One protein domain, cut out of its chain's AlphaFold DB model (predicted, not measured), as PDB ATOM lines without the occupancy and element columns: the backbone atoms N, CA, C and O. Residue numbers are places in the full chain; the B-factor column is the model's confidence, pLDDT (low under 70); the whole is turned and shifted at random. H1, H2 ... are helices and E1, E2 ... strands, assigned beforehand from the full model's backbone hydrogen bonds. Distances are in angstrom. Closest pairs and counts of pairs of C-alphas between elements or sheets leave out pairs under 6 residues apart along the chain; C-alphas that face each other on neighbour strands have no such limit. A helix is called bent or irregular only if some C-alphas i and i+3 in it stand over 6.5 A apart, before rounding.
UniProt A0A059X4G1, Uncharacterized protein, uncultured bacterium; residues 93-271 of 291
ATOM      1  N   ARG A  93     -35.308  24.712 -43.268       81.19
ATOM      2  CA  ARG A  93     -35.139  25.691 -42.179       81.19
ATOM      3  C   ARG A  93     -34.561  25.106 -40.878       81.19
ATOM      4  O   ARG A  93     -33.711  25.780 -40.310       81.19
ATOM      5  N   PRO A  94     -34.914  23.886 -40.421       85.75
ATOM      6  CA  PRO A  94     -34.277  23.293 -39.245       85.75
ATOM      7  C   PRO A  94     -32.749  23.214 -39.346       85.75
ATOM      8  O   PRO A  94     -32.076  23.591 -38.401       85.75
ATOM      9  N   LEU A  95     -32.185  22.876 -40.517       83.62
ATOM     10  CA  LEU A  95     -30.725  22.872 -40.693       83.62
ATOM     11  C   LEU A  95     -30.111  24.277 -40.631       83.62
ATOM     12  O   LEU A  95     -28.940  24.406 -40.298       83.62
ATOM     13  N   TRP A  96     -30.869  25.326 -40.965       85.69
ATOM     14  CA  TRP A  96     -30.392  26.705 -40.813       85.69
ATOM     15  C   TRP A  96     -30.315  27.077 -39.336       85.69
ATOM     16  O   TRP A  96     -29.371  27.742 -38.931       85.69
ATOM     17  N   VAL A  97     -31.308  26.641 -38.556       83.69
ATOM     18  CA  VAL A  97     -31.366  26.858 -37.109       83.69
ATOM     19  C   VAL A  97     -30.251  26.083 -36.409       83.69
ATOM     20  O   VAL A  97     -29.573  26.652 -35.562       83.69
ATOM     21  N   ASP A  98     -30.014  24.827 -36.789       89.38
ATOM     22  CA  ASP A  98     -28.926  24.020 -36.225       89.38
ATOM     23  C   ASP A  98     -27.559  24.636 -36.551       89.38
ATOM     24  O   ASP A  98     -26.758  24.869 -35.651       89.38
ATOM     25  N   LEU A  99     -27.330  25.014 -37.816       89.00
ATOM     26  CA  LEU A  99     -26.111  25.718 -38.223       89.00
ATOM     27  C   LEU A  99     -25.930  27.031 -37.450       89.00
ATOM     28  O   LEU A  99     -24.834  27.339 -36.997       89.00
ATOM     29  N   GLN A 100     -26.998  27.811 -37.284       86.44
ATOM     30  CA  GLN A 100     -26.965  29.043 -36.501       86.44
ATOM     31  C   GLN A 100     -26.556  28.782 -35.048       86.44
ATOM     32  O   GLN A 100     -25.731  29.523 -34.523       86.44
ATOM     33  N   LYS A 101     -27.102  27.744 -34.406       86.81
ATOM     34  CA  LYS A 101     -26.737  27.369 -33.032       86.81
ATOM     35  C   LYS A 101     -25.278  26.938 -32.934       86.81
ATOM     36  O   LYS A 101     -24.568  27.429 -32.064       86.81
ATOM     37  N   ASP A 102     -24.817  26.099 -33.858       89.88
ATOM     38  CA  ASP A 102     -23.429  25.624 -33.888       89.88
ATOM     39  C   ASP A 102     -22.424  26.769 -34.094       89.88
ATOM     40  O   ASP A 102     -21.317  26.738 -33.552       89.88
ATOM     41  N   LEU A 103     -22.783  27.787 -34.882       88.50
ATOM     42  CA  LEU A 103     -21.947  28.969 -35.111       88.50
ATOM     43  C   LEU A 103     -22.050  29.993 -33.972       88.50
ATOM     44  O   LEU A 103     -21.044  30.611 -33.628       88.50
ATOM     45  N   GLY A 104     -23.226  30.147 -33.359       85.44
ATOM     46  CA  GLY A 104     -23.420  30.970 -32.163       85.44
ATOM     47  C   GLY A 104     -22.636  30.437 -30.968       85.44
ATOM     48  O   GLY A 104     -21.902  31.193 -30.343       85.44
ATOM     49  N   GLY A 105     -22.660  29.124 -30.726       84.88
ATOM     50  CA  GLY A 105     -21.847  28.496 -29.677       84.88
ATOM     51  C   GLY A 105     -20.335  28.659 -29.886       84.88
ATOM     52  O   GLY A 105     -19.565  28.631 -28.933       84.88
ATOM     53  N   GLN A 106     -19.873  28.894 -31.120       86.75
ATOM     54  CA  GLN A 106     -18.465  29.233 -31.366       86.75
ATOM     55  C   GLN A 106     -18.111  30.659 -30.939       86.75
ATOM     56  O   GLN A 106     -16.944  30.910 -30.644       86.75
ATOM     57  N   LEU A 107     -19.075  31.587 -30.905       85.31
ATOM     58  CA  LEU A 107     -18.852  32.959 -30.440       85.31
ATOM     59  C   LEU A 107     -18.611  33.026 -28.931       85.31
ATOM     60  O   LEU A 107     -17.801  33.843 -28.503       85.31
ATOM     61  N   GLU A 108     -19.244  32.145 -28.153       81.50
ATOM     62  CA  GLU A 108     -19.108  32.070 -26.688       81.50
ATOM     63  C   GLU A 108     -17.633  31.991 -26.260       81.50
ATOM     64  O   GLU A 108     -17.175  32.783 -25.439       81.50
ATOM     65  N   GLY A 109     -16.835  31.158 -26.939       76.31
ATOM     66  CA  GLY A 109     -15.399  31.006 -26.669       76.31
ATOM     67  C   GLY A 109     -14.534  32.254 -26.916       76.31
ATOM     68  O   GLY A 109     -13.334  32.223 -26.637       76.31
ATOM     69  N   PHE A 110     -15.103  33.340 -27.451       78.31
ATOM     70  CA  PHE A 110     -14.443  34.640 -27.606       78.31
ATOM     71  C   PHE A 110     -14.970  35.720 -26.652       78.31
ATOM     72  O   PHE A 110     -14.360  36.791 -26.570       78.31
ATOM     73  N   LEU A 111     -16.100  35.488 -25.976       76.44
ATOM     74  CA  LEU A 111     -16.751  36.482 -25.119       76.44
ATOM     75  C   LEU A 111     -16.208  36.484 -23.685       76.44
ATOM     76  O   LEU A 111     -16.162  37.555 -23.083       76.44
ATOM     77  N   ASP A 112     -15.716  35.344 -23.194       66.19
ATOM     78  CA  ASP A 112     -15.189  35.173 -21.827       66.19
ATOM     79  C   ASP A 112     -13.855  35.899 -21.550       66.19
ATOM     80  O   ASP A 112     -13.398  35.974 -20.411       66.19
ATOM     81  N   GLU A 113     -13.198  36.434 -22.579       61.19
ATOM     82  CA  GLU A 113     -11.834  36.969 -22.492       61.19
ATOM     83  C   GLU A 113     -11.819  38.507 -22.471       61.19
ATOM     84  O   GLU A 113     -12.588  39.160 -23.192       61.19
ATOM     85  N   ASP A 114     -10.905  39.103 -21.695       58.53
ATOM     86  CA  ASP A 114     -10.744  40.561 -21.568       58.53
ATOM     87  C   ASP A 114     -10.579  41.239 -22.941       58.53
ATOM     88  O   ASP A 114      -9.842  40.759 -23.806       58.53
ATOM     89  N   GLU A 115     -11.224  42.396 -23.140       56.47
ATOM     90  CA  GLU A 115     -11.258  43.150 -24.410       56.47
ATOM     91  C   GLU A 115      -9.856  43.434 -24.993       56.47
ATOM     92  O   GLU A 115      -9.660  43.429 -26.212       56.47
ATOM     93  N   ALA A 116      -8.862  43.601 -24.115       55.81
ATOM     94  CA  ALA A 116      -7.466  43.863 -24.459       55.81
ATOM     95  C   ALA A 116      -6.688  42.636 -24.985       55.81
ATOM     96  O   ALA A 116      -5.562  42.793 -25.458       55.81
ATOM     97  N   SER A 117      -7.254  41.427 -24.907       68.75
ATOM     98  CA  SER A 117      -6.556  40.166 -25.214       68.75
ATOM     99  C   SER A 117      -6.782  39.632 -26.635       68.75
ATOM    100  O   SER A 117      -6.051  38.743 -27.075       68.75
ATOM    101  N   LEU A 118      -7.771  40.160 -27.365       73.94
ATOM    102  CA  LEU A 118      -8.120  39.671 -28.699       73.94
ATOM    103  C   LEU A 118      -7.191  40.250 -29.777       73.94
ATOM    104  O   LEU A 118      -7.007  41.461 -29.922       73.94
ATOM    105  N   THR A 119      -6.633  39.363 -30.590       77.56
ATOM    106  CA  THR A 119      -5.830  39.687 -31.769       77.56
ATOM    107  C   THR A 119      -6.713  40.129 -32.942       77.56
ATOM    108  O   THR A 119      -7.891  39.783 -33.026       77.56
ATOM    109  N   ASN A 120      -6.148  40.854 -33.919       75.19
ATOM    110  CA  ASN A 120      -6.878  41.219 -35.148       75.19
ATOM    111  C   ASN A 120      -7.454  39.984 -35.872       75.19
ATOM    112  O   ASN A 120      -8.532  40.065 -36.454       75.19
ATOM    113  N   THR A 121      -6.752  38.849 -35.812       75.06
ATOM    114  CA  THR A 121      -7.201  37.574 -36.384       75.06
ATOM    115  C   THR A 121      -8.479  37.086 -35.714       75.06
ATOM    116  O   THR A 121      -9.436  36.734 -36.397       75.06
ATOM    117  N   GLU A 122      -8.518  37.088 -34.382       80.25
ATOM    118  CA  GLU A 122      -9.695  36.658 -33.624       80.25
ATOM    119  C   GLU A 122     -10.877  37.598 -33.875       80.25
ATOM    120  O   GLU A 122     -11.990  37.132 -34.093       80.25
ATOM    121  N   TYR A 123     -10.637  38.907 -33.987       78.69
ATOM    122  CA  TYR A 123     -11.676  39.856 -34.398       78.69
ATOM    123  C   TYR A 123     -12.211  39.609 -35.812       78.69
ATOM    124  O   TYR A 123     -13.411  39.779 -36.047       78.69
ATOM    125  N   GLY A 124     -11.352  39.201 -36.748       79.19
ATOM    126  CA  GLY A 124     -11.768  38.764 -38.079       79.19
ATOM    127  C   GLY A 124     -12.715  37.565 -38.012       79.19
ATOM    128  O   GLY A 124     -13.792  37.606 -38.608       79.19
ATOM    129  N   GLN A 125     -12.371  36.556 -37.206       82.00
ATOM    130  CA  GLN A 125     -13.200  35.360 -37.004       82.00
ATOM    131  C   GLN A 125     -14.547  35.682 -36.346       82.00
ATOM    132  O   GLN A 125     -15.585  35.224 -36.822       82.00
ATOM    133  N   ILE A 126     -14.557  36.520 -35.303       86.00
ATOM    134  CA  ILE A 126     -15.798  36.988 -34.665       86.00
ATOM    135  C   ILE A 126     -16.663  37.731 -35.689       86.00
ATOM    136  O   ILE A 126     -17.858  37.478 -35.791       86.00
ATOM    137  N   SER A 127     -16.065  38.624 -36.487       85.88
ATOM    138  CA  SER A 127     -16.789  39.405 -37.499       85.88
ATOM    139  C   SER A 127     -17.446  38.520 -38.561       85.88
ATOM    140  O   SER A 127     -18.565  38.798 -38.991       85.88
ATOM    141  N   GLU A 128     -16.763  37.458 -38.982       85.81
ATOM    142  CA  GLU A 128     -17.292  36.474 -39.924       85.81
ATOM    143  C   GLU A 128     -18.468  35.691 -39.329       85.81
ATOM    144  O   GLU A 128     -19.527  35.622 -39.954       85.81
ATOM    145  N   LEU A 129     -18.326  35.171 -38.105       88.69
ATOM    146  CA  LEU A 129     -19.393  34.456 -37.395       88.69
ATOM    147  C   LEU A 129     -20.625  35.342 -37.156       88.69
ATOM    148  O   LEU A 129     -21.757  34.899 -37.375       88.69
ATOM    149  N   VAL A 130     -20.400  36.609 -36.787       89.50
ATOM    150  CA  VAL A 130     -21.425  37.657 -36.696       89.50
ATOM    151  C   VAL A 130     -22.175  37.758 -38.024       89.50
ATOM    152  O   VAL A 130     -23.379  37.507 -38.076       89.50
ATOM    153  N   VAL A 131     -21.477  38.048 -39.126       88.06
ATOM    154  CA  VAL A 131     -22.103  38.204 -40.449       88.06
ATOM    155  C   VAL A 131     -22.880  36.964 -40.869       88.06
ATOM    156  O   VAL A 131     -24.041  37.091 -41.258       88.06
ATOM    157  N   ILE A 132     -22.267  35.781 -40.794       87.69
ATOM    158  CA  ILE A 132     -22.888  34.522 -41.218       87.69
ATOM    159  C   ILE A 132     -24.219  34.318 -40.492       87.69
ATOM    160  O   ILE A 132     -25.251  34.076 -41.117       87.69
ATOM    161  N   THR A 133     -24.217  34.474 -39.177       87.31
ATOM    162  CA  THR A 133     -25.406  34.220 -38.370       87.31
ATOM    163  C   THR A 133     -26.509  35.247 -38.627       87.31
ATOM    164  O   THR A 133     -27.675  34.879 -38.772       87.31
ATOM    165  N   TYR A 134     -26.167  36.531 -38.772       88.00
ATOM    166  CA  TYR A 134     -27.154  37.553 -39.133       88.00
ATOM    167  C   TYR A 134     -27.762  37.327 -40.521       88.00
ATOM    168  O   TYR A 134     -28.943  37.612 -40.727       88.00
ATOM    169  N   LEU A 135     -26.987  36.793 -41.470       85.94
ATOM    170  CA  LEU A 135     -27.489  36.414 -42.791       85.94
ATOM    171  C   LEU A 135     -28.427  35.201 -42.717       85.94
ATOM    172  O   LEU A 135     -29.476  35.230 -43.362       85.94
ATOM    173  N   LEU A 136     -28.110  34.197 -41.887       84.06
ATOM    174  CA  LEU A 136     -28.981  33.038 -41.623       84.06
ATOM    175  C   LEU A 136     -30.329  33.439 -40.994       84.06
ATOM    176  O   LEU A 136     -31.347  32.776 -41.237       84.06
ATOM    177  N   ASN A 137     -30.362  34.544 -40.242       80.69
ATOM    178  CA  ASN A 137     -31.601  35.191 -39.792       80.69
ATOM    179  C   ASN A 137     -32.326  35.930 -40.932       80.69
ATOM    180  O   ASN A 137     -33.551  35.915 -41.005       80.69
ATOM    181  N   GLY A 138     -31.571  36.525 -41.857       71.50
ATOM    182  CA  GLY A 138     -32.039  37.368 -42.962       71.50
ATOM    183  C   GLY A 138     -32.556  36.665 -44.222       71.50
ATOM    184  O   GLY A 138     -32.502  37.215 -45.325       71.50
ATOM    185  N   ASN A 139     -33.026  35.420 -44.117       73.06
ATOM    186  CA  ASN A 139     -33.419  34.582 -45.265       73.06
ATOM    187  C   ASN A 139     -32.314  34.384 -46.327       73.06
ATOM    188  O   ASN A 139     -32.610  33.993 -47.460       73.06
ATOM    189  N   LEU A 140     -31.047  34.632 -45.986       76.56
ATOM    190  CA  LEU A 140     -29.903  34.371 -46.851       76.56
ATOM    191  C   LEU A 140     -29.126  33.177 -46.309       76.56
ATOM    192  O   LEU A 140     -28.891  33.070 -45.111       76.56
ATOM    193  N   PHE A 141     -28.694  32.287 -47.198       78.44
ATOM    194  CA  PHE A 141     -27.829  31.179 -46.804       78.44
ATOM    195  C   PHE A 141     -26.373  31.497 -47.186       78.44
ATOM    196  O   PHE A 141     -26.032  31.418 -48.374       78.44
ATOM    197  N   PRO A 142     -25.518  31.896 -46.228       81.94
ATOM    198  CA  PRO A 142     -24.085  32.073 -46.445       81.94
ATOM    199  C   PRO A 142     -23.366  30.719 -46.514       81.94
ATOM    200  O   PRO A 142     -23.636  29.829 -45.718       81.94
ATOM    201  N   TYR A 143     -22.429  30.573 -47.442       76.50
ATOM    202  CA  TYR A 143     -21.474  29.476 -47.583       76.50
ATOM    203  C   TYR A 143     -20.082  29.996 -47.254       76.50
ATOM    204  O   TYR A 143     -19.740  31.104 -47.662       76.50
ATOM    205  N   LEU A 144     -19.266  29.172 -46.601       76.75
ATOM    206  CA  LEU A 144     -17.830  29.429 -46.504       76.75
ATOM    207  C   LEU A 144     -17.214  29.428 -47.909       76.75
ATOM    208  O   LEU A 144     -17.653  28.668 -48.783       76.75
ATOM    209  N   ALA A 145     -16.227  30.289 -48.136       64.38
ATOM    210  CA  ALA A 145     -15.459  30.255 -49.366       64.38
ATOM    211  C   ALA A 145     -14.682  28.942 -49.528       64.38
ATOM    212  O   ALA A 145     -14.359  28.255 -48.557       64.38
ATOM    213  N   SER A 146     -14.420  28.576 -50.785       58.28
ATOM    214  CA  SER A 146     -13.613  27.399 -51.110       58.28
ATOM    215  C   SER A 146     -12.150  27.618 -50.726       58.28
ATOM    216  O   SER A 146     -11.646  28.737 -50.802       58.28
ATOM    217  N   TRP A 147     -11.421  26.542 -50.417       54.00
ATOM    218  CA  TRP A 147      -9.984  26.628 -50.113       54.00
ATOM    219  C   TRP A 147      -9.163  27.200 -51.292       54.00
ATOM    220  O   TRP A 147      -8.064  27.720 -51.118       54.00
ATOM    221  N   ARG A 148      -9.663  27.084 -52.532       44.66
ATOM    222  CA  ARG A 148      -8.993  27.612 -53.737       44.66
ATOM    223  C   ARG A 148      -9.127  29.124 -53.882       44.66
ATOM    224  O   ARG A 148      -8.223  29.744 -54.434       44.66
ATOM    225  N   GLU A 149     -10.250  29.690 -53.458       45.38
ATOM    226  CA  GLU A 149     -10.488  31.136 -53.531       45.38
ATOM    227  C   GLU A 149      -9.772  31.880 -52.395       45.38
ATOM    228  O   GLU A 149      -9.674  33.099 -52.432       45.38
ATOM    229  N   GLU A 150      -9.205  31.136 -51.441       42.16
ATOM    230  CA  GLU A 150      -8.727  31.654 -50.173       42.16
ATOM    231  C   GLU A 150      -7.566  30.825 -49.610       42.16
ATOM    232  O   GLU A 150      -7.754  29.767 -49.006       42.16
ATOM    233  N   ALA A 151      -6.344  31.344 -49.676       32.25
ATOM    234  CA  ALA A 151      -5.250  30.867 -48.828       32.25
ATOM    235  C   ALA A 151      -5.412  31.377 -47.369       32.25
ATOM    236  O   ALA A 151      -4.431  31.715 -46.700       32.25
ATOM    237  N   ASN A 152      -6.647  31.428 -46.851       44.03
ATOM    238  CA  ASN A 152      -7.059  32.289 -45.733       44.03
ATOM    239  C   ASN A 152      -6.890  31.647 -44.352       44.03
ATOM    240  O   ASN A 152      -7.763  31.704 -43.488       44.03
ATOM    241  N   ILE A 153      -5.719  31.065 -44.109       46.28
ATOM    242  CA  ILE A 153      -5.231  30.843 -42.736       46.28
ATOM    243  C   ILE A 153      -4.419  32.058 -42.252       46.28
ATOM    244  O   ILE A 153      -4.088  32.164 -41.070       46.28
ATOM    245  N   LEU A 154      -4.100  32.999 -43.146       39.44
ATOM    246  CA  LEU A 154      -3.319  34.188 -42.829       39.44
ATOM    247  C   LEU A 154      -4.223  35.364 -42.439       39.44
ATOM    248  O   LEU A 154      -5.183  35.689 -43.124       39.44
ATOM    249  N   SER A 155      -3.859  36.038 -41.349       39.56
ATOM    250  CA  SER A 155      -4.586  37.158 -40.732       39.56
ATOM    251  C   SER A 155      -4.696  38.430 -41.582       39.56
ATOM    252  O   SER A 155      -5.426  39.345 -41.209       39.56
ATOM    253  N   ALA A 156      -3.945  38.508 -42.683       40.56
ATOM    254  CA  ALA A 156      -3.978  39.620 -43.628       40.56
ATOM    255  C   ALA A 156      -4.983  39.405 -44.772       40.56
ATOM    256  O   ALA A 156      -5.240  40.342 -45.528       40.56
ATOM    257  N   ASP A 157      -5.527  38.191 -44.898       46.94
ATOM    258  CA  ASP A 157      -6.441  37.821 -45.969       46.94
ATOM    259  C   ASP A 157      -7.886  37.800 -45.464       46.94
ATOM    260  O   ASP A 157      -8.200  37.381 -44.348       46.94
ATOM    261  N   ASN A 158      -8.756  38.379 -46.273       52.81
ATOM    262  CA  ASN A 158     -10.092  38.812 -45.887       52.81
ATOM    263  C   ASN A 158     -11.020  37.608 -45.891       52.81
ATOM    264  O   ASN A 158     -11.057  36.894 -46.881       52.81
ATOM    265  N   HIS A 159     -11.745  37.374 -44.799       61.69
ATOM    266  CA  HIS A 159     -12.661  36.241 -44.714       61.69
ATOM    267  C   HIS A 159     -13.806  36.445 -45.711       61.69
ATOM    268  O   HIS A 159     -14.618  37.353 -45.522       61.69
ATOM    269  N   ASP A 160     -13.880  35.649 -46.772       67.75
ATOM    270  CA  ASP A 160     -14.961  35.727 -47.739       67.75
ATOM    271  C   ASP A 160     -15.985  34.610 -47.488       67.75
ATOM    272  O   ASP A 160     -15.709  33.468 -47.109       67.75
ATOM    273  N   VAL A 161     -17.245  34.972 -47.680       74.12
ATOM    274  CA  VAL A 161     -18.386  34.061 -47.672       74.12
ATOM    275  C   VAL A 161     -19.192  34.292 -48.940       74.12
ATOM    276  O   VAL A 161     -19.142  35.352 -49.557       74.12
ATOM    277  N   TYR A 162     -19.985  33.316 -49.349       72.69
ATOM    278  CA  TYR A 162     -20.879  33.441 -50.494       72.69
ATOM    279  C   TYR A 162     -22.315  33.352 -50.035       72.69
ATOM    280  O   TYR A 162     -22.696  32.367 -49.421       72.69
ATOM    281  N   THR A 163     -23.161  34.307 -50.393       73.94
ATOM    282  CA  THR A 163     -24.604  34.131 -50.174       73.94
ATOM    283  C   THR A 163     -25.255  33.479 -51.384       73.94
ATOM    284  O   THR A 163     -24.956  33.834 -52.528       73.94
ATOM    285  N   LEU A 164     -26.133  32.506 -51.139       67.00
ATOM    286  CA  LEU A 164     -26.997  31.950 -52.176       67.00
ATOM    287  C   LEU A 164     -28.290  32.752 -52.289       67.00
ATOM    288  O   LEU A 164     -28.944  33.034 -51.286       67.00
ATOM    289  N   HIS A 165     -28.679  33.052 -53.527       65.50
ATOM    290  CA  HIS A 165     -29.929  33.736 -53.858       65.50
ATOM    291  C   HIS A 165     -30.731  32.920 -54.864       65.50
ATOM    292  O   HIS A 165     -30.170  32.383 -55.825       65.50
ATOM    293  N   ASN A 166     -32.050  32.875 -54.668       53.28
ATOM    294  CA  ASN A 166     -32.970  32.317 -55.651       53.28
ATOM    295  C   ASN A 166     -33.242  33.367 -56.748       53.28
ATOM    296  O   ASN A 166     -33.694  34.470 -56.438       53.28
ATOM    297  N   ALA A 167     -32.925  33.061 -58.009       45.47
ATOM    298  CA  ALA A 167     -33.004  33.999 -59.132       45.47
ATOM    299  C   ALA A 167     -33.876  33.464 -60.286       45.47
ATOM    300  O   ALA A 167     -33.428  33.422 -61.432       45.47
ATOM    301  N   GLY A 168     -35.123  33.092 -59.983       49.78
ATOM    302  CA  GLY A 168     -36.065  32.505 -60.946       49.78
ATOM    303  C   GLY A 168     -36.051  30.975 -60.920       49.78
ATOM    304  O   GLY A 168     -35.321  30.387 -60.129       49.78
ATOM    305  N   GLU A 169     -36.874  30.346 -61.765       44.41
ATOM    306  CA  GLU A 169     -37.369  28.979 -61.533       44.41
ATOM    307  C   GLU A 169     -36.321  27.860 -61.437       44.41
ATOM    308  O   GLU A 169     -36.664  26.849 -60.852       44.41
ATOM    309  N   ASP A 170     -35.054  28.025 -61.848       50.41
ATOM    310  CA  ASP A 170     -34.074  26.918 -61.758       50.41
ATOM    311  C   ASP A 170     -32.601  27.319 -61.526       50.41
ATOM    312  O   ASP A 170     -31.692  26.505 -61.710       50.41
ATOM    313  N   ARG A 171     -32.286  28.570 -61.148       50.12
ATOM    314  CA  ARG A 171     -30.874  28.991 -60.994       50.12
ATOM    315  C   ARG A 171     -30.575  29.659 -59.660       50.12
ATOM    316  O   ARG A 171     -30.936  30.806 -59.410       50.12
ATOM    317  N   VAL A 172     -29.792  28.953 -58.845       57.19
ATOM    318  CA  VAL A 172     -29.153  29.489 -57.642       57.19
ATOM    319  C   VAL A 172     -27.958  30.353 -58.043       57.19
ATOM    320  O   VAL A 172     -26.997  29.862 -58.639       57.19
ATOM    321  N   LYS A 173     -27.985  31.636 -57.678       63.72
ATOM    322  CA  LYS A 173     -26.831  32.530 -57.828       63.72
ATOM    323  C   LYS A 173     -25.991  32.556 -56.562       63.72
ATOM    324  O   LYS A 173     -26.534  32.562 -55.462       63.72
ATOM    325  N   LYS A 174     -24.672  32.642 -56.739       65.69
ATOM    326  CA  LYS A 174     -23.712  32.943 -55.672       65.69
ATOM    327  C   LYS A 174     -23.347  34.424 -55.727       65.69
ATOM    328  O   LYS A 174     -23.027  34.929 -56.802       65.69
ATOM    329  N   THR A 175     -23.360  35.097 -54.584       68.75
ATOM    330  CA  THR A 175     -22.844  36.461 -54.434       68.75
ATOM    331  C   THR A 175     -21.642  36.436 -53.491       68.75
ATOM    332  O   THR A 175     -21.850  36.101 -52.322       68.75
ATOM    333  N   PRO A 176     -20.419  36.754 -53.967       68.56
ATOM    334  CA  PRO A 176     -19.238  36.844 -53.111       68.56
ATOM    335  C   PRO A 176     -19.370  38.011 -52.136       68.56
ATOM    336  O   PRO A 176     -19.764  39.118 -52.517       68.56
ATOM    337  N   VAL A 177     -19.024  37.751 -50.882       71.00
ATOM    338  CA  VAL A 177     -19.062  38.696 -49.775       71.00
ATOM    339  C   VAL A 177     -17.705  38.681 -49.094       71.00
ATOM    340  O   VAL A 177     -17.364  37.694 -48.463       71.00
ATOM    341  N   SER A 178     -16.969  39.785 -49.173       72.31
ATOM    342  CA  SER A 178     -15.711  39.955 -48.454       72.31
ATOM    343  C   SER A 178     -15.922  40.682 -47.138       72.31
ATOM    344  O   SER A 178     -16.519  41.764 -47.098       72.31
ATOM    345  N   ILE A 179     -15.431  40.100 -46.050       73.25
ATOM    346  CA  ILE A 179     -15.550  40.663 -44.708       73.25
ATOM    347  C   ILE A 179     -14.285  41.454 -44.398       73.25
ATOM    348  O   ILE A 179     -13.177  40.923 -44.355       73.25
ATOM    349  N   LYS A 180     -14.451  42.761 -44.170       68.12
ATOM    350  CA  LYS A 180     -13.336  43.680 -43.928       68.12
ATOM    351  C   LYS A 180     -13.370  44.256 -42.525       68.12
ATOM    352  O   LYS A 180     -14.322  44.936 -42.130       68.12
ATOM    353  N   PHE A 181     -12.249  44.097 -41.828       61.28
ATOM    354  CA  PHE A 181     -11.949  44.752 -40.561       61.28
ATOM    355  C   PHE A 181     -10.808  45.782 -40.750       61.28
ATOM    356  O   PHE A 181      -9.691  45.603 -40.292       61.28
ATOM    357  N   ARG A 182     -11.145  46.888 -41.441       55.44
ATOM    358  CA  ARG A 182     -10.319  48.072 -41.811       55.44
ATOM    359  C   ARG A 182      -9.158  47.883 -42.818       55.44
ATOM    360  O   ARG A 182      -8.585  46.821 -42.959       55.44
ATOM    361  N   GLU A 183      -8.905  49.014 -43.497       39.41
ATOM    362  CA  GLU A 183      -8.189  49.303 -44.761       39.41
ATOM    363  C   GLU A 183      -8.770  48.683 -46.050       39.41
ATOM    364  O   GLU A 183      -8.920  47.476 -46.206       39.41
ATOM    365  N   LEU A 184      -9.148  49.569 -46.984       45.38
ATOM    366  CA  LEU A 184      -9.659  49.233 -48.313       45.38
ATOM    367  C   LEU A 184      -8.728  49.857 -49.360       45.38
ATOM    368  O   LEU A 184      -8.790  51.072 -49.557       45.38
ATOM    369  N   PRO A 185      -7.904  49.073 -50.063       48.34
ATOM    370  CA  PRO A 185      -7.504  49.429 -51.412       48.34
ATOM    371  C   PRO A 185      -8.680  49.192 -52.384       48.34
ATOM    372  O   PRO A 185      -9.604  48.433 -52.068       48.34
ATOM    373  N   PRO A 186      -8.686  49.840 -53.560       44.03
ATOM    374  CA  PRO A 186      -9.738  49.649 -54.549       44.03
ATOM    375  C   PRO A 186      -9.638  48.242 -55.154       44.03
ATOM    376  O   PRO A 186      -8.566  47.831 -55.594       44.03
ATOM    377  N   ALA A 187     -10.747  47.502 -55.166       47.53
ATOM    378  CA  ALA A 187     -10.828  46.183 -55.790       47.53
ATOM    379  C   ALA A 187     -11.320  46.303 -57.241       47.53
ATOM    380  O   ALA A 187     -12.278  47.028 -57.514       47.53
ATOM    381  N   ASN A 188     -10.666  45.571 -58.147       34.91
ATOM    382  CA  ASN A 188     -10.989  45.486 -59.576       34.91
ATOM    383  C   ASN A 188     -12.016  44.380 -59.908       34.91
ATOM    384  O   ASN A 188     -12.340  44.198 -61.078       34.91
ATOM    385  N   ASP A 189     -12.565  43.692 -58.899       42.09
ATOM    386  CA  ASP A 189     -13.522  42.593 -59.067       42.09
ATOM    387  C   ASP A 189     -14.904  42.907 -58.470       42.09
ATOM    388  O   ASP A 189     -15.063  43.702 -57.540       42.09
ATOM    389  N   LEU A 190     -15.931  42.251 -59.016       52.91
ATOM    390  CA  LEU A 190     -17.337  42.379 -58.631       52.91
ATOM    391  C   LEU A 190     -17.600  41.666 -57.278       52.91
ATOM    392  O   LEU A 190     -18.178  40.582 -57.251       52.91
ATOM    393  N   VAL A 191     -17.176  42.260 -56.154       61.16
ATOM    394  CA  VAL A 191     -17.287  41.699 -54.785       61.16
ATOM    395  C   VAL A 191     -18.104  42.613 -53.862       61.16
ATOM    396  O   VAL A 191     -17.952  43.836 -53.894       61.16
ATOM    397  N   VAL A 192     -18.974  42.045 -53.013       69.75
ATOM    398  CA  VAL A 192     -19.665  42.809 -51.958       69.75
ATOM    399  C   VAL A 192     -18.772  42.898 -50.731       69.75
ATOM    400  O   VAL A 192     -18.513  41.893 -50.088       69.75
ATOM    401  N   VAL A 193     -18.338  44.097 -50.353       74.19
ATOM    402  CA  VAL A 193     -17.517  44.287 -49.150       74.19
ATOM    403  C   VAL A 193     -18.386  44.681 -47.952       74.19
ATOM    404  O   VAL A 193     -19.057  45.717 -47.981       74.19
ATOM    405  N   LEU A 194     -18.349  43.889 -46.876       78.56
ATOM    406  CA  LEU A 194     -19.019  44.181 -45.607       78.56
ATOM    407  C   LEU A 194     -18.010  44.646 -44.554       78.56
ATOM    408  O   LEU A 194     -17.183  43.883 -44.058       78.56
ATOM    409  N   CYS A 195     -18.118  45.916 -44.163       81.69
ATOM    410  CA  CYS A 195     -17.333  46.488 -43.070       81.69
ATOM    411  C   CYS A 195     -18.042  46.250 -41.730       81.69
ATOM    412  O   CYS A 195     -18.670  47.168 -41.197       81.69
ATOM    413  N   VAL A 196     -17.951  45.027 -41.201       85.50
ATOM    414  CA  VAL A 196     -18.731  44.542 -40.044       85.50
ATOM    415  C   VAL A 196     -18.668  45.497 -38.868       85.50
ATOM    416  O   VAL A 196     -19.702  46.032 -38.494       85.50
ATOM    417  N   GLY A 197     -17.467  45.837 -38.391       84.06
ATOM    418  CA  GLY A 197     -17.298  46.764 -37.268       84.06
ATOM    419  C   GLY A 197     -17.958  48.136 -37.474       84.06
ATOM    420  O   GLY A 197     -18.410  48.764 -36.523       84.06
ATOM    421  N   ARG A 198     -18.029  48.636 -38.719       86.12
ATOM    422  CA  ARG A 198     -18.714  49.909 -39.027       86.12
ATOM    423  C   ARG A 198     -20.228  49.737 -39.009       86.12
ATOM    424  O   ARG A 198     -20.947  50.636 -38.576       86.12
ATOM    425  N   MET A 199     -20.714  48.613 -39.528       90.19
ATOM    426  CA  MET A 199     -22.138  48.293 -39.567       90.19
ATOM    427  C   MET A 199     -22.675  48.015 -38.159       90.19
ATOM    428  O   MET A 199     -23.695  48.600 -37.804       90.19
ATOM    429  N   THR A 200     -21.956  47.232 -37.349       90.25
ATOM    430  CA  THR A 200     -22.282  46.959 -35.941       90.25
ATOM    431  C   THR A 200     -22.295  48.252 -35.138       90.25
ATOM    432  O   THR A 200     -23.318  48.574 -34.543       90.25
ATOM    433  N   LEU A 201     -21.247  49.080 -35.221       90.44
ATOM    434  CA  LEU A 201     -21.206  50.377 -34.533       90.44
ATOM    435  C   LEU A 201     -22.347  51.314 -34.964       90.44
ATOM    436  O   LEU A 201     -22.909  52.033 -34.141       90.44
ATOM    437  N   SER A 202     -22.726  51.311 -36.246       91.31
ATOM    438  CA  SER A 202     -23.871  52.100 -36.720       91.31
ATOM    439  C   SER A 202     -25.191  51.663 -36.085       91.31
ATOM    440  O   SER A 202     -26.074  52.510 -35.951       91.31
ATOM    441  N   VAL A 203     -25.359  50.375 -35.781       92.69
ATOM    442  CA  VAL A 203     -26.569  49.836 -35.145       92.69
ATOM    443  C   VAL A 203     -26.511  50.026 -33.631       92.69
ATOM    444  O   VAL A 203     -27.501  50.458 -33.051       92.69
ATOM    445  N   ALA A 204     -25.336  49.840 -33.025       91.81
ATOM    446  CA  ALA A 204     -25.095  49.974 -31.589       91.81
ATOM    447  C   ALA A 204     -25.472  51.340 -31.010       91.81
ATOM    448  O   ALA A 204     -25.739  51.433 -29.824       91.81
ATOM    449  N   ARG A 205     -25.603  52.384 -31.838       89.62
ATOM    450  CA  ARG A 205     -26.119  53.709 -31.437       89.62
ATOM    451  C   ARG A 205     -27.495  53.684 -30.761       89.62
ATOM    452  O   ARG A 205     -27.868  54.671 -30.131       89.62
ATOM    453  N   ILE A 206     -28.277  52.615 -30.925       87.62
ATOM    454  CA  ILE A 206     -29.538  52.463 -30.185       87.62
ATOM    455  C   ILE A 206     -29.288  52.251 -28.686       87.62
ATOM    456  O   ILE A 206     -30.023  52.818 -27.882       87.62
ATOM    457  N   ILE A 207     -28.190  51.576 -28.337       87.56
ATOM    458  CA  ILE A 207     -27.761  51.291 -26.969       87.56
ATOM    459  C   ILE A 207     -27.147  52.572 -26.370       87.56
ATOM    460  O   ILE A 207     -26.283  53.189 -27.011       87.56
ATOM    461  N   PRO A 208     -27.545  53.006 -25.155       82.56
ATOM    462  CA  PRO A 208     -27.115  54.277 -24.561       82.56
ATOM    463  C   PRO A 208     -25.600  54.534 -24.573       82.56
ATOM    464  O   PRO A 208     -25.178  55.654 -24.860       82.56
ATOM    465  N   GLY A 209     -24.780  53.502 -24.342       80.25
ATOM    466  CA  GLY A 209     -23.316  53.610 -24.276       80.25
ATOM    467  C   GLY A 209     -22.617  54.022 -25.580       80.25
ATOM    468  O   GLY A 209     -21.475  54.464 -25.536       80.25
ATOM    469  N   TYR A 210     -23.285  53.931 -26.735       85.06
ATOM    470  CA  TYR A 210     -22.715  54.290 -28.046       85.06
ATOM    471  C   TYR A 210     -23.269  55.606 -28.609       85.06
ATOM    472  O   TYR A 210     -23.035  55.927 -29.778       85.06
ATOM    473  N   ARG A 211     -24.038  56.359 -27.810       83.69
ATOM    474  CA  ARG A 211     -24.648  57.633 -28.230       83.69
ATOM    475  C   ARG A 211     -23.689  58.825 -28.149       83.69
ATOM    476  O   ARG A 211     -23.938  59.822 -28.820       83.69
ATOM    477  N   ASP A 212     -22.609  58.730 -27.370       86.12
ATOM    478  CA  ASP A 212     -21.585  59.778 -27.282       86.12
ATOM    479  C   ASP A 212     -20.698  59.792 -28.538       86.12
ATOM    480  O   ASP A 212     -19.772  58.991 -28.697       86.12
ATOM    481  N   GLU A 213     -20.986  60.720 -29.451       84.00
ATOM    482  CA  GLU A 213     -20.241  60.851 -30.704       84.00
ATOM    483  C   GLU A 213     -18.787  61.298 -30.503       84.00
ATOM    484  O   GLU A 213     -17.937  60.956 -31.331       84.00
ATOM    485  N   SER A 214     -18.481  62.023 -29.422       86.06
ATOM    486  CA  SER A 214     -17.125  62.505 -29.137       86.06
ATOM    487  C   SER A 214     -16.225  61.332 -28.768       86.06
ATOM    488  O   SER A 214     -15.204  61.111 -29.425       86.06
ATOM    489  N   TRP A 215     -16.667  60.494 -27.822       87.00
ATOM    490  CA  TRP A 215     -15.929  59.293 -27.426       87.00
ATOM    491  C   TRP A 215     -15.760  58.308 -28.589       87.00
ATOM    492  O   TRP A 215     -14.657  57.816 -28.830       87.00
ATOM    493  N   VAL A 216     -16.826  58.053 -29.364       85.44
ATOM    494  CA  VAL A 216     -16.774  57.143 -30.525       85.44
ATOM    495  C   VAL A 216     -15.790  57.637 -31.589       85.44
ATOM    496  O   VAL A 216     -15.135  56.833 -32.259       85.44
ATOM    497  N   LYS A 217     -15.689  58.955 -31.784       83.06
ATOM    498  CA  LYS A 217     -14.765  59.545 -32.755       83.06
ATOM    499  C   LYS A 217     -13.314  59.423 -32.291       83.06
ATOM    500  O   LYS A 217     -12.468  59.038 -33.097       83.06
ATOM    501  N   GLU A 218     -13.046  59.706 -31.021       85.88
ATOM    502  CA  GLU A 218     -11.711  59.622 -30.415       85.88
ATOM    503  C   GLU A 218     -11.212  58.172 -30.317       85.88
ATOM    504  O   GLU A 218     -10.067  57.886 -30.661       85.88
ATOM    505  N   ASN A 219     -12.098  57.232 -29.980       83.56
ATOM    506  CA  ASN A 219     -11.771  55.823 -29.740       83.56
ATOM    507  C   ASN A 219     -12.300  54.921 -30.854       83.56
ATOM    508  O   ASN A 219     -12.795  53.819 -30.632       83.56
ATOM    509  N   SER A 220     -12.207  55.391 -32.099       80.38
ATOM    510  CA  SER A 220     -12.908  54.769 -33.219       80.38
ATOM    511  C   SER A 220     -12.621  53.272 -33.360       80.38
ATOM    512  O   SER A 220     -13.554  52.507 -33.557       80.38
ATOM    513  N   LYS A 221     -11.368  52.815 -33.235       80.56
ATOM    514  CA  LYS A 221     -11.048  51.377 -33.341       80.56
ATOM    515  C   LYS A 221     -11.736  50.561 -32.240       80.56
ATOM    516  O   LYS A 221     -12.382  49.561 -32.544       80.56
ATOM    517  N   GLU A 222     -11.621  51.022 -31.003       82.88
ATOM    518  CA  GLU A 222     -12.210  50.401 -29.816       82.88
ATOM    519  C   GLU A 222     -13.739  50.354 -29.910       82.88
ATOM    520  O   GLU A 222     -14.343  49.301 -29.754       82.88
ATOM    521  N   ALA A 223     -14.385  51.442 -30.334       84.81
ATOM    522  CA  ALA A 223     -15.835  51.477 -30.509       84.81
ATOM    523  C   ALA A 223     -16.355  50.409 -31.499       84.81
ATOM    524  O   ALA A 223     -17.415  49.824 -31.275       84.81
ATOM    525  N   HIS A 224     -15.618  50.113 -32.583       85.38
ATOM    526  CA  HIS A 224     -16.002  49.058 -33.540       85.38
ATOM    527  C   HIS A 224     -15.839  47.657 -32.940       85.38
ATOM    528  O   HIS A 224     -16.652  46.771 -33.206       85.38
ATOM    529  N   ILE A 225     -14.779  47.465 -32.155       83.38
ATOM    530  CA  ILE A 225     -14.499  46.231 -31.426       83.38
ATOM    531  C   ILE A 225     -15.630  45.948 -30.436       83.38
ATOM    532  O   ILE A 225     -16.278  44.905 -30.536       83.38
ATOM    533  N   ARG A 226     -15.943  46.916 -29.568       86.25
ATOM    534  CA  ARG A 226     -16.996  46.789 -28.552       86.25
ATOM    535  C   ARG A 226     -18.350  46.504 -29.182       86.25
ATOM    536  O   ARG A 226     -19.017  45.555 -28.789       86.25
ATOM    537  N   ALA A 227     -18.712  47.237 -30.236       89.44
ATOM    538  CA  ALA A 227     -19.977  47.018 -30.932       89.44
ATOM    539  C   ALA A 227     -20.076  45.623 -31.574       89.44
ATOM    540  O   ALA A 227     -21.160  45.052 -31.654       89.44
ATOM    541  N   THR A 228     -18.954  45.066 -32.040       89.12
ATOM    542  CA  THR A 228     -18.919  43.713 -32.619       89.12
ATOM    543  C   THR A 228     -19.017  42.636 -31.539       89.12
ATOM    544  O   THR A 228     -19.694  41.637 -31.759       89.12
ATOM    545  N   ARG A 229     -18.423  42.853 -30.358       86.94
ATOM    546  CA  ARG A 229     -18.603  41.968 -29.196       86.94
ATOM    547  C   ARG A 229     -20.037  41.982 -28.680       86.94
ATOM    548  O   ARG A 229     -20.584  40.916 -28.466       86.94
ATOM    549  N   VAL A 230     -20.660  43.157 -28.572       90.56
ATOM    550  CA  VAL A 230     -22.090  43.271 -28.228       90.56
ATOM    551  C   VAL A 230     -22.949  42.496 -29.224       90.56
ATOM    552  O   VAL A 230     -23.835  41.753 -28.829       90.56
ATOM    553  N   ALA A 231     -22.657  42.617 -30.522       91.75
ATOM    554  CA  ALA A 231     -23.368  41.838 -31.527       91.75
ATOM    555  C   ALA A 231     -23.205  40.328 -31.296       91.75
ATOM    556  O   ALA A 231     -24.192  39.612 -31.402       91.75
ATOM    557  N   ALA A 232     -21.995  39.859 -30.984       90.19
ATOM    558  CA  ALA A 232     -21.730  38.453 -30.691       90.19
ATOM    559  C   ALA A 232     -22.421  37.965 -29.405       90.19
ATOM    560  O   ALA A 232     -22.966  36.869 -29.405       90.19
ATOM    561  N   ASP A 233     -22.449  38.783 -28.357       90.88
ATOM    562  CA  ASP A 233     -23.106  38.498 -27.076       90.88
ATOM    563  C   ASP A 233     -24.619  38.304 -27.233       90.88
ATOM    564  O   ASP A 233     -25.143  37.231 -26.937       90.88
ATOM    565  N   ILE A 234     -25.295  39.268 -27.867       92.00
ATOM    566  CA  ILE A 234     -26.727  39.173 -28.192       92.00
ATOM    567  C   ILE A 234     -27.023  37.894 -28.987       92.00
ATOM    568  O   ILE A 234     -28.046  37.235 -28.789       92.00
ATOM    569  N   MET A 235     -26.129  37.523 -29.905       89.00
ATOM    570  CA  MET A 235     -26.299  36.308 -30.689       89.00
ATOM    571  C   MET A 235     -26.148  35.047 -29.847       89.00
ATOM    572  O   MET A 235     -26.928  34.121 -30.053       89.00
ATOM    573  N   VAL A 236     -25.185  34.997 -28.923       88.25
ATOM    574  CA  VAL A 236     -25.031  33.864 -28.003       88.25
ATOM    575  C   VAL A 236     -26.323  33.677 -27.216       88.25
ATOM    576  O   VAL A 236     -26.931  32.615 -27.359       88.25
ATOM    577  N   CYS A 237     -26.818  34.727 -26.546       88.12
ATOM    578  CA  CYS A 237     -28.109  34.735 -25.842       88.12
ATOM    579  C   CYS A 237     -29.248  34.208 -26.728       88.12
ATOM    580  O   CYS A 237     -29.971  33.276 -26.366       88.12
ATOM    581  N   HIS A 238     -29.359  34.728 -27.953       87.62
ATOM    582  CA  HIS A 238     -30.380  34.284 -28.897       87.62
ATOM    583  C   HIS A 238     -30.265  32.788 -29.235       87.62
ATOM    584  O   HIS A 238     -31.268  32.077 -29.305       87.62
ATOM    585  N   THR A 239     -29.044  32.287 -29.451       86.00
ATOM    586  CA  THR A 239     -28.816  30.885 -29.836       86.00
ATOM    587  C   THR A 239     -29.065  29.881 -28.719       86.00
ATOM    588  O   THR A 239     -29.538  28.777 -29.006       86.00
ATOM    589  N   ILE A 240     -28.814  30.261 -27.465       85.62
ATOM    590  CA  ILE A 240     -29.124  29.430 -26.293       85.62
ATOM    591  C   ILE A 240     -30.606  29.515 -25.888       85.62
ATOM    592  O   ILE A 240     -31.047  28.782 -25.005       85.62
ATOM    593  N   GLY A 241     -31.395  30.334 -26.593       82.69
ATOM    594  CA  GLY A 241     -32.840  30.450 -26.412       82.69
ATOM    595  C   GLY A 241     -33.251  31.411 -25.303       82.69
ATOM    596  O   GLY A 241     -34.380  31.318 -24.824       82.69
ATOM    597  N   GLU A 242     -32.360  32.317 -24.894       88.38
ATOM    598  CA  GLU A 242     -32.726  33.406 -23.996       88.38
ATOM    599  C   GLU A 242     -33.672  34.385 -24.697       88.38
ATOM    600  O   GLU A 242     -33.572  34.651 -25.901       88.38
ATOM    601  N   GLU A 243     -34.619  34.913 -23.925       89.69
ATOM    602  CA  GLU A 243     -35.508  35.962 -24.397       89.69
ATOM    603  C   GLU A 243     -34.707  37.257 -24.538       89.69
ATOM    604  O   GLU A 243     -34.183  37.795 -23.562       89.69
ATOM    605  N   LEU A 244     -34.590  37.741 -25.773       91.19
ATOM    606  CA  LEU A 244     -33.925  39.006 -26.045       91.19
ATOM    607  C   LEU A 244     -34.785  40.166 -25.548       91.19
ATOM    608  O   LEU A 244     -36.005  40.171 -25.724       91.19
ATOM    609  N   SER A 245     -34.136  41.190 -24.994       93.38
ATOM    610  CA  SER A 245     -34.818  42.448 -24.697       93.38
ATOM    611  C   SER A 245     -35.354  43.095 -25.984       93.38
ATOM    612  O   SER A 245     -34.880  42.819 -27.089       93.38
ATOM    613  N   GLU A 246     -36.317  44.015 -25.862       93.00
ATOM    614  CA  GLU A 246     -36.804  44.784 -27.020       93.00
ATOM    615  C   GLU A 246     -35.667  45.544 -27.730       93.00
ATOM    616  O   GLU A 246     -35.674  45.680 -28.955       93.00
ATOM    617  N   GLU A 247     -34.673  46.021 -26.970       93.44
ATOM    618  CA  GLU A 247     -33.506  46.718 -27.515       93.44
ATOM    619  C   GLU A 247     -32.601  45.762 -28.307       93.44
ATOM    620  O   GLU A 247     -32.191  46.104 -29.420       93.44
ATOM    621  N   ASP A 248     -32.360  44.554 -27.795       93.50
ATOM    622  CA  ASP A 248     -31.516  43.542 -28.443       93.50
ATOM    623  C   ASP A 248     -32.190  42.937 -29.677       93.50
ATOM    624  O   ASP A 248     -31.552  42.752 -30.716       93.50
ATOM    625  N   GLN A 249     -33.504  42.705 -29.625       92.75
ATOM    626  CA  GLN A 249     -34.260  42.284 -30.802       92.75
ATOM    627  C   GLN A 249     -34.217  43.365 -31.892       92.75
ATOM    628  O   GLN A 249     -33.969  43.073 -33.066       92.75
ATOM    629  N   LEU A 250     -34.373  44.639 -31.513       94.00
ATOM    630  CA  LEU A 250     -34.244  45.757 -32.444       94.00
ATOM    631  C   LEU A 250     -32.818  45.883 -33.004       94.00
ATOM    632  O   LEU A 250     -32.647  46.247 -34.176       94.00
ATOM    633  N   PHE A 251     -31.796  45.607 -32.189       94.19
ATOM    634  CA  PHE A 251     -30.405  45.533 -32.631       94.19
ATOM    635  C   PHE A 251     -30.260  44.468 -33.720       94.19
ATOM    636  O   PHE A 251     -29.750  44.767 -34.807       94.19
ATOM    637  N   MET A 252     -30.768  43.262 -33.456       91.25
ATOM    638  CA  MET A 252     -30.671  42.128 -34.366       91.25
ATOM    639  C   MET A 252     -31.312  42.436 -35.720       91.25
ATOM    640  O   MET A 252     -30.662  42.326 -36.765       91.25
ATOM    641  N   ASP A 253     -32.553  42.925 -35.702       91.31
ATOM    642  CA  ASP A 253     -33.317  43.247 -36.908       91.31
ATOM    643  C   ASP A 253     -32.616  44.316 -37.756       91.31
ATOM    644  O   ASP A 253     -32.517  44.215 -38.987       91.31
ATOM    645  N   LYS A 254     -32.093  45.370 -37.117       93.25
ATOM    646  CA  LYS A 254     -31.376  46.444 -37.820       93.25
ATOM    647  C   LYS A 254     -30.070  45.950 -38.425       93.25
ATOM    648  O   LYS A 254     -29.723  46.383 -39.528       93.25
ATOM    649  N   LEU A 255     -29.348  45.080 -37.727       92.44
ATOM    650  CA  LEU A 255     -28.064  44.577 -38.189       92.44
ATOM    651  C   LEU A 255     -28.221  43.569 -39.336       92.44
ATOM    652  O   LEU A 255     -27.549  43.727 -40.358       92.44
ATOM    653  N   THR A 256     -29.185  42.646 -39.257       90.50
ATOM    654  CA  THR A 256     -29.578  41.779 -40.384       90.50
ATOM    655  C   THR A 256     -29.883  42.610 -41.634       90.50
ATOM    656  O   THR A 256     -29.277  42.407 -42.690       90.50
ATOM    657  N   ASN A 257     -30.720  43.644 -41.504       88.94
ATOM    658  CA  ASN A 257     -31.053  44.534 -42.620       88.94
ATOM    659  C   ASN A 257     -29.827  45.273 -43.197       88.94
ATOM    660  O   ASN A 257     -29.748  45.509 -44.409       88.94
ATOM    661  N   LYS A 258     -28.859  45.656 -42.354       90.12
ATOM    662  CA  LYS A 258     -27.617  46.321 -42.787       90.12
ATOM    663  C   LYS A 258     -26.734  45.404 -43.630       90.12
ATOM    664  O   LYS A 258     -26.146  45.903 -44.589       90.12
ATOM    665  N   PHE A 259     -26.662  44.112 -43.309       87.88
ATOM    666  CA  PHE A 259     -25.897  43.138 -44.093       87.88
ATOM    667  C   PHE A 259     -26.621  42.712 -45.372       87.88
ATOM    668  O   PHE A 259     -25.998  42.627 -46.429       87.88
ATOM    669  N   GLU A 260     -27.940  42.518 -45.325       85.38
ATOM    670  CA  GLU A 260     -28.721  42.115 -46.498       85.38
ATOM    671  C   GLU A 260     -28.754  43.176 -47.601       85.38
ATOM    672  O   GLU A 260     -28.644  42.860 -48.789       85.38
ATOM    673  N   ARG A 261     -28.933  44.449 -47.232       84.69
ATOM    674  CA  ARG A 261     -29.131  45.548 -48.186       84.69
ATOM    675  C   ARG A 261     -28.052  45.635 -49.280       84.69
ATOM    676  O   ARG A 261     -28.438  45.702 -50.450       84.69
ATOM    677  N   PRO A 262     -26.738  45.671 -48.972       80.06
ATOM    678  CA  PRO A 262     -25.703  45.730 -50.004       80.06
ATOM    679  C   PRO A 262     -25.690  44.478 -50.888       80.06
ATOM    680  O   PRO A 262     -25.504  44.602 -52.097       80.06
ATOM    681  N   ILE A 263     -25.968  43.301 -50.324       78.75
ATOM    682  CA  ILE A 263     -26.022  42.034 -51.062       78.75
ATOM    683  C   ILE A 263     -27.195  42.037 -52.053       78.75
ATOM    684  O   ILE A 263     -27.015  41.740 -53.234       78.75
ATOM    685  N   ARG A 264     -28.392  42.444 -51.613       78.62
ATOM    686  CA  ARG A 264     -29.574  42.570 -52.483       78.62
ATOM    687  C   ARG A 264     -29.360  43.614 -53.580       78.62
ATOM    688  O   ARG A 264     -29.707  43.377 -54.734       78.62
ATOM    689  N   ALA A 265     -28.761  44.758 -53.238       77.19
ATOM    690  CA  ALA A 265     -28.448  45.808 -54.204       77.19
ATOM    691  C   ALA A 265     -27.444  45.335 -55.264       77.19
ATOM    692  O   ALA A 265     -27.603  45.656 -56.440       77.19
ATOM    693  N   PHE A 266     -26.439  44.557 -54.861       73.69
ATOM    694  CA  PHE A 266     -25.506  43.910 -55.777       73.69
ATOM    695  C   PHE A 266     -26.234  42.929 -56.697       73.69
ATOM    696  O   PHE A 266     -26.195  43.099 -57.911       73.69
ATOM    697  N   ALA A 267     -26.990  41.980 -56.137       69.81
ATOM    698  CA  ALA A 267     -27.717  40.973 -56.907       69.81
ATOM    699  C   ALA A 267     -28.675  41.585 -57.950       69.81
ATOM    700  O   ALA A 267     -28.816  41.041 -59.047       69.81
ATOM    701  N   ALA A 268     -29.292  42.729 -57.632       68.69
ATOM    702  CA  ALA A 268     -30.146  43.484 -58.551       68.69
ATOM    703  C   ALA A 268     -29.368  44.200 -59.674       68.69
ATOM    704  O   ALA A 268     -29.892  44.358 -60.775       68.69
ATOM    705  N   ARG A 269     -28.128  44.642 -59.415       64.25
ATOM    706  CA  ARG A 269     -27.271  45.361 -60.380       64.25
ATOM    707  C   ARG A 269     -26.489  44.434 -61.306       64.25
ATOM    708  O   ARG A 269     -26.202  44.828 -62.430       64.25
ATOM    709  N   SER A 270     -26.154  43.224 -60.866       55.38
ATOM    710  CA  SER A 270     -25.311  42.264 -61.597       55.38
ATOM    711  C   SER A 270     -25.996  41.591 -62.804       55.38
ATOM    712  O   SER A 270     -25.768  40.409 -63.034       55.38
ATOM    713  N   SER A 271     -26.872  42.294 -63.535       48.91
ATOM    714  CA  SER A 271     -27.531  41.898 -64.799       48.91
ATOM    715  C   SER A 271     -27.392  40.419 -65.213       48.91
ATOM    716  O   SER A 271     -26.558  40.059 -66.038       48.91
TER     717      SER A 271
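AT A GLANCE: This is residues 93 to 271 of the 291 residues of an uncharacterized protein of uncultured bacterium (UniProt A0A059X4G1). A strongly twisted wall of four strands has helix H2 running along one of its faces, and H2 lies in the middle of the domain, between the sheet and helices H1 and H5, which pack on it. The longest helix, H6, passes about perpendicular to H2 near Tyr 134 and runs on beside strands E3 and E4; short H3 packs among H2, H5 and H6, and small H4 lies far out, near the start of H5. The printed part has 179 residues, with named elements in the order H1 H2 E1 E2 E3 E4 H3 H4 H5 H6; the sheet's order is E1 E2 E3 E4, mixed, and the class is mixed, helices and strands. The whole is compact, with a radius of gyration of the C-alphas of 16.2 A and spans of 47 by 38 by 29 A.

IN THESE COORDINATES: Begin with the sheet: find C-alpha 141 at (-27.829, 31.179, -46.804), where E1 starts its run over residues 141 to 144. E2, residues 159 to 166, covers 23.4 A, E3, residues 172 to 179, covers 21.8 A, and E4 is residues 192 to 194. Before the sheet come H1, residues 93 to 111, 27.3 A long from C-alpha 93 at (-35.139, 25.691, -42.179), and H2, residues 120 to 137, 25.9 A long. After it come H3, residues 196 to 204, H4, residues 213 to 218, and H5, residues 220 to 240, 30.9 A long. H6, residues 246 to 269, runs 34.7 A to C-alpha 269 at (-27.271, 45.361, -60.380); it is neither bent nor irregular, but only just: C-alphas 259 and 262 are 6.5 A apart.

HOW THE PARTS SIT: Look first at E1, E2 and E3, a meander, each strand the antiparallel neighbour of the one before, in two hairpins. N 143 and O 162 are 2.7 A apart across E1 and E2, and N 163 and O 175 are 2.9 A apart across E2 and E3, both within hydrogen-bond range. Edge strand E4 is parallel to E3, with N 178 and O 192 at 2.8 A. H2 is on the sheet at a height of 9.2 A, over E2 and only just over E3, where 3 of its C-alphas fall; it runs along the strands, at 1 degree to E2 on the local plane. H6 is on the sheet too, but with a height of 3.9 A it only just stands at the sheet's level; its C-alpha 263 comes closest to E4, 6.5 A from that of Val 192. H6 touches H2 about perpendicular, at 87 degrees, the closest C-alphas being those of Tyr 134 and Thr 256, 5.0 A apart. H1 and H2 form a helical hairpin at a shallow tilt of 26 degrees, opposite ways, closest at the C-alphas of Gln 100 and Thr 133, 5.7 A. H5 touches H2 with a steep tilt of 47 degrees, closest at the C-alphas of Val 130 and Ala 232, 6.1 A. H3 touches H5 about perpendicular, with the C-alphas of Gly 197 and His 224 4.6 A apart. H4 is close to H5 but not clearly touching, with the C-alphas of Val 216 and Ala 223 5.7 A apart. H2, H3, H4 and H5 have every O i to N i+4 pair within hydrogen-bond range; H1 has 11 of 15 and H6 18 of 20.

THE WHOLE: The C-alphas of Asp 170 and Ser 214 are the two farthest apart, at 51.2 A. The printed part has no cut. The links from E1 to E2 and from E3 to E4 are long. Mean pLDDT of the printed part is 75.7, and 53 residues are under 70, among them 145 to 160 and 180 to 192.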